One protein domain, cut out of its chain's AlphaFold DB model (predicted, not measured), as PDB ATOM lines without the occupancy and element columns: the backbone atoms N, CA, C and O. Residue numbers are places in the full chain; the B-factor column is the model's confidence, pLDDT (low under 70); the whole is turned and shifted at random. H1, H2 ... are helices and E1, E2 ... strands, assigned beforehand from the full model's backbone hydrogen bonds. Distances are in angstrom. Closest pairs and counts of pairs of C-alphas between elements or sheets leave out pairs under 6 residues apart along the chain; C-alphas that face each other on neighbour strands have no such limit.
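What this domain is: This is residues 16 to 59 of the 59 residues of the protein "PTS beta-glucoside transporter subunit EIIBCA" of Bifidobacterium pseudocatenulatum (UniProt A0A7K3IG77). The model has little regular structure: a small hairpin of two short strands, E1 and E2, with a wide loop, and a long arm, residues 21 to 38, that leads from it to the short helix H1 at the far end. Residues 17 to 24 and 46 to 52 stick out. The 44 printed residues hold H1, E1 and E2 in that order, an antiparallel sheet and a mixed class, with 13 residues in named elements. The whole is only just extended, close to loose, with a radius of gyration of the C-alphas of 14.4 A and spans of 41 by 21 by 16 A.

How they stand to each other: E1, residues 39 to 42, and E2, residues 55 to 58, form an antiparallel hairpin at 161 degrees; N 41 and O 56, 2.8 A apart, are within hydrogen-bond range. H1, residues 16 to 20, is apart from E2, and its O i to N i+4 pair is within range.

Where its parts are: E1 measures 9.9 A and begins at C-alpha 39 (200.116, 127.986, 155.049). E2 measures 10.1 A and ends at C-alpha 58 (201.923, 123.433, 156.355). H1 measures 6.1 A.

The domain as a whole: C-alphas 20 and 59, the two farthest apart, are 41.5 A apart. Both links are long. The printed part has no cut, and no printed residue is under 70 in pLDDT.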
ATOM      1  N   ASP A  16     173.090 125.125 176.670       97.25
ATOM      2  CA  ASP A  16     171.723 125.638 176.779       97.25
ATOM      3  C   ASP A  16     171.673 126.841 177.710       97.25
ATOM      4  O   ASP A  16     170.987 127.828 177.429       97.25
ATOM      5  N   THR A  17     172.435 126.790 178.800       97.56
ATOM      6  CA  THR A  17     172.573 127.920 179.722       97.56
ATOM      7  C   THR A  17     173.239 129.120 179.037       97.56
ATOM      8  O   THR A  17     172.745 130.241 179.174       97.56
ATOM      9  N   ILE A  18     174.290 128.902 178.233       96.75
ATOM     10  CA  ILE A  18     174.969 129.972 177.473       96.75
ATOM     11  C   ILE A  18     174.008 130.627 176.471       96.75
ATOM     12  O   ILE A  18     173.891 131.856 176.444       96.75
ATOM     13  N   LYS A  19     173.262 129.817 175.703       96.56
ATOM     14  CA  LYS A  19     172.255 130.308 174.747       96.56
ATOM     15  C   LYS A  19     171.158 131.120 175.440       96.56
ATOM     16  O   LYS A  19     170.816 132.204 174.975       96.56
ATOM     17  N   LYS A  20     170.623 130.628 176.565       97.81
ATOM     18  CA  LYS A  20     169.566 131.314 177.337       97.81
ATOM     19  C   LYS A  20     170.025 132.647 177.921       97.81
ATOM     20  O   LYS A  20     169.224 133.569 178.020       97.81
ATOM     21  N   ALA A  21     171.297 132.751 178.294       97.25
ATOM     22  CA  ALA A  21     171.882 133.993 178.784       97.25
ATOM     23  C   ALA A  21     172.150 135.027 177.669       97.25
ATOM     24  O   ALA A  21     172.535 136.154 177.973       97.25
ATOM     25  N   GLY A  22     171.927 134.673 176.396       97.00
ATOM     26  CA  GLY A  22     172.086 135.574 175.253       97.00
ATOM     27  C   GLY A  22     173.533 135.744 174.783       97.00
ATOM     28  O   GLY A  22     173.826 136.688 174.051       97.00
ATOM     29  N   TYR A  23     174.440 134.853 175.192       96.31
ATOM     30  CA  TYR A  23     175.832 134.878 174.749       96.31
ATOM     31  C   TYR A  23     176.029 134.106 173.442       96.31
ATOM     32  O   TYR A  23     175.305 133.158 173.133       96.31
ATOM     33  N   SER A  24     177.050 134.504 172.681       95.88
ATOM     34  CA  SER A  24     177.466 133.775 171.484       95.88
ATOM     35  C   SER A  24     178.018 132.400 171.855       95.88
ATOM     36  O   SER A  24     178.818 132.272 172.779       95.88
ATOM     37  N   VAL A  25     177.613 131.386 171.093       95.44
ATOM     38  CA  VAL A  25     178.173 130.024 171.150       95.44
ATOM     39  C   VAL A  25     179.224 129.779 170.065       95.44
ATOM     40  O   VAL A  25     179.773 128.682 169.980       95.44
ATOM     41  N   ILE A  26     179.515 130.789 169.235       95.06
ATOM     42  CA  ILE A  26     180.605 130.722 168.259       95.06
ATOM     43  C   ILE A  26     181.910 130.584 169.041       95.06
ATOM     44  O   ILE A  26     182.268 131.469 169.818       95.06
ATOM     45  N   THR A  27     182.610 129.474 168.825       92.94
ATOM     46  CA  THR A  27     183.888 129.182 169.475       92.94
ATOM     47  C   THR A  27     185.001 129.362 168.441       92.94
ATOM     48  O   THR A  27     185.177 128.483 167.600       92.94
ATOM     49  N   PRO A  28     185.717 130.503 168.435       92.94
ATOM     50  CA  PRO A  28     186.767 130.752 167.457       92.94
ATOM     51  C   PRO A  28     187.993 129.887 167.751       92.94
ATOM     52  O   PRO A  28     188.416 129.756 168.902       92.94
ATOM     53  N   ILE A  29     188.598 129.353 166.695       91.44
ATOM     54  CA  ILE A  29     189.881 128.654 166.754       91.44
ATOM     55  C   ILE A  29     190.905 129.551 166.068       91.44
ATOM     56  O   ILE A  29     190.706 129.972 164.933       91.44
ATOM     57  N   VAL A  30     191.974 129.897 166.788       91.94
ATOM     58  CA  VAL A  30     192.962 130.883 166.339       91.94
ATOM     59  C   VAL A  30     194.358 130.296 166.468       91.94
ATOM     60  O   VAL A  30     194.777 129.906 167.557       91.94
ATOM     61  N   VAL A  31     195.097 130.284 165.360       91.31
ATOM     62  CA  VAL A  31     196.538 130.021 165.354       91.31
ATOM     63  C   VAL A  31     197.243 131.355 165.584       91.31
ATOM     64  O   VAL A  31     197.088 132.284 164.798       91.31
ATOM     65  N   THR A  32     197.971 131.489 166.690       94.38
ATOM     66  CA  THR A  32     198.590 132.767 167.092       94.38
ATOM     67  C   THR A  32     200.013 132.951 166.563       94.38
ATOM     68  O   THR A  32     200.511 134.070 166.551       94.38
ATOM     69  N   ASN A  33     200.654 131.874 166.108       93.31
ATOM     70  CA  ASN A  33     202.024 131.824 165.593       93.31
ATOM     71  C   ASN A  33     202.053 131.464 164.096       93.31
ATOM     72  O   ASN A  33     202.757 130.545 163.677       93.31
ATOM     73  N   THR A  34     201.215 132.128 163.295       89.62
ATOM     74  CA  THR A  34     201.064 131.863 161.851       89.62
ATOM     75  C   THR A  34     202.309 132.191 161.034       89.62
ATOM     76  O   THR A  34     202.509 131.607 159.980       89.62
ATOM     77  N   ASP A  35     203.176 133.065 161.535       93.00
ATOM     78  CA  ASP A  35     204.475 133.406 160.949       93.00
ATOM     79  C   ASP A  35     205.462 132.229 160.908       93.00
ATOM     80  O   ASP A  35     206.427 132.249 160.145       93.00
ATOM     81  N   HIS A  36     205.224 131.191 161.712       94.31
ATOM     82  CA  HIS A  36     206.041 129.978 161.746       94.31
ATOM     83  C   HIS A  36     205.602 128.914 160.728       94.31
ATOM     84  O   HIS A  36     206.186 127.827 160.706       94.31
ATOM     85  N   PHE A  37     204.567 129.188 159.933       91.50
ATOM     86  CA  PHE A  37     203.963 128.228 159.017       91.50
ATOM     87  C   PHE A  37     203.857 128.821 157.614       91.50
ATOM     88  O   PHE A  37     203.622 130.015 157.444       91.50
ATOM     89  N   ALA A  38     204.046 127.974 156.606       91.75
ATOM     90  CA  ALA A  38     203.935 128.374 155.211       91.75
ATOM     91  C   ALA A  38     202.479 128.639 154.810       91.75
ATOM     92  O   ALA A  38     202.224 129.549 154.023       91.75
ATOM     93  N   ASP A  39     201.542 127.845 155.338       91.44
ATOM     94  CA  ASP A  39     200.116 127.986 155.049       91.44
ATOM     95  C   ASP A  39     199.231 127.336 156.127       91.44
ATOM     96  O   ASP A  39     199.664 126.421 156.844       91.44
ATOM     97  N   VAL A  40     197.979 127.785 156.212       90.75
ATOM     98  CA  VAL A  40     196.915 127.184 157.029       90.75
ATOM     99  C   VAL A  40     195.738 126.892 156.107       90.75
ATOM    100  O   VAL A  40     195.044 127.799 155.657       90.75
ATOM    101  N   LEU A  41     195.529 125.612 155.827       92.25
ATOM    102  CA  LEU A  41     194.502 125.129 154.917       92.25
ATOM    103  C   LEU A  41     193.244 124.756 155.701       92.25
ATOM    104  O   LEU A  41     193.316 124.029 156.695       92.25
ATOM    105  N   GLU A  42     192.097 125.222 155.223       90.50
ATOM    106  CA  GLU A  42     190.778 124.824 155.713       90.50
ATOM    107  C   GLU A  42     190.190 123.697 154.866       90.50
ATOM    108  O   GLU A  42     190.417 123.623 153.655       90.50
ATOM    109  N   PHE A  43     189.450 122.797 155.511       91.50
ATOM    110  CA  PHE A  43     188.639 121.819 154.799       91.50
ATOM    111  C   PHE A  43     187.244 122.398 154.547       91.50
ATOM    112  O   PHE A  43     186.649 123.014 155.428       91.50
ATOM    113  N   ASP A  44     186.718 122.181 153.342       89.31
ATOM    114  CA  ASP A  44     185.358 122.578 152.968       89.31
ATOM    115  C   ASP A  44     184.349 121.597 153.589       89.31
ATOM    116  O   ASP A  44     183.990 120.576 152.996       89.31
ATOM    117  N   GLN A  45     183.995 121.847 154.850       88.69
ATOM    118  CA  GLN A  45     183.103 121.022 155.665       88.69
ATOM    119  C   GLN A  45     182.031 121.907 156.316       88.69
ATOM    120  O   GLN A  45     182.349 122.855 157.031       88.69
ATOM    121  N   GLU A  46     180.753 121.583 156.099       89.75
ATOM    122  CA  GLU A  46     179.631 122.291 156.743       89.75
ATOM    123  C   GLU A  46     179.402 121.833 158.191       89.75
ATOM    124  O   GLU A  46     179.026 122.630 159.052       89.75
ATOM    125  N   GLU A  47     179.646 120.551 158.469       92.50
ATOM    126  CA  GLU A  47     179.531 119.948 159.794       92.50
ATOM    127  C   GLU A  47     180.799 119.160 160.116       92.50
ATOM    128  O   GLU A  47     181.344 118.469 159.257       92.50
ATOM    129  N   ILE A  48     181.239 119.258 161.372       91.75
ATOM    130  CA  ILE A  48     182.401 118.541 161.897       91.75
ATOM    131  C   ILE A  48     182.035 117.860 163.212       91.75
ATOM    132  O   ILE A  48     181.335 118.436 164.056       91.75
ATOM    133  N   ILE A  49     182.517 116.636 163.404       90.88
ATOM    134  CA  ILE A  49     182.361 115.899 164.659       90.88
ATOM    135  C   ILE A  49     183.659 116.004 165.463       90.88
ATOM    136  O   ILE A  49     184.758 116.134 164.929       90.88
ATOM    137  N   ALA A  50     183.550 115.969 166.792       86.62
ATOM    138  CA  ALA A  50     184.721 115.975 167.657       86.62
ATOM    139  C   ALA A  50     185.707 114.861 167.261       86.62
ATOM    140  O   ALA A  50     185.325 113.694 167.181       86.62
ATOM    141  N   SER A  51     186.987 115.221 167.143       85.31
ATOM    142  CA  SER A  51     188.101 114.361 166.693       85.31
ATOM    143  C   SER A  51     188.239 114.192 165.175       85.31
ATOM    144  O   SER A  51     189.114 113.443 164.750       85.31
ATOM    145  N   GLU A  52     187.431 114.884 164.371       90.31
ATOM    146  CA  GLU A  52     187.672 115.022 162.932       90.31
ATOM    147  C   GLU A  52     188.637 116.176 162.634       90.31
ATOM    148  O   GLU A  52     188.704 117.174 163.361       90.31
ATOM    149  N   ASP A  53     189.386 116.032 161.542       90.56
ATOM    150  CA  ASP A  53     190.290 117.063 161.050       90.56
ATOM    151  C   ASP A  53     189.499 118.111 160.251       90.56
ATOM    152  O   ASP A  53     188.824 117.776 159.278       90.56
ATOM    153  N   PHE A  54     189.623 119.383 160.642       91.44
ATOM    154  CA  PHE A  54     188.974 120.530 159.977       91.44
ATOM    155  C   PHE A  54     189.978 121.632 159.540       91.44
ATOM    156  O   PHE A  54     189.640 122.504 158.742       91.44
ATOM    157  N   LEU A  55     191.240 121.555 159.990       91.62
ATOM    158  CA  LEU A  55     192.350 122.420 159.566       91.62
ATOM    159  C   LEU A  55     193.626 121.599 159.351       91.62
ATOM    160  O   LEU A  55     193.907 120.669 160.108       91.62
ATOM    161  N   ALA A  56     194.445 122.009 158.388       92.50
ATOM    162  CA  ALA A  56     195.794 121.493 158.183       92.50
ATOM    163  C   ALA A  56     196.814 122.636 158.172       92.50
ATOM    164  O   ALA A  56     196.588 123.687 157.579       92.50
ATOM    165  N   ILE A  57     197.962 122.429 158.819       91.12
ATOM    166  CA  ILE A  57     199.043 123.419 158.880       91.12
ATOM    167  C   ILE A  57     200.236 122.902 158.082       91.12
ATOM    168  O   ILE A  57     200.725 121.795 158.331       91.12
ATOM    169  N   VAL A  58     200.729 123.721 157.155       90.56
ATOM    170  CA  VAL A  58     201.923 123.433 156.355       90.56
ATOM    171  C   VAL A  58     203.115 124.159 156.971       90.56
ATOM    172  O   VAL A  58     203.059 125.362 157.214       90.56
ATOM    173  N   LYS A  59     204.192 123.422 157.250       82.00
ATOM    174  CA  LYS A  59     205.453 123.983 157.755       82.00
ATOM    175  C   LYS A  59     206.344 124.466 156.624       82.00
ATOM    176  O   LYS A  59     206.437 123.734 155.616       82.00
TER     177      LYS A  59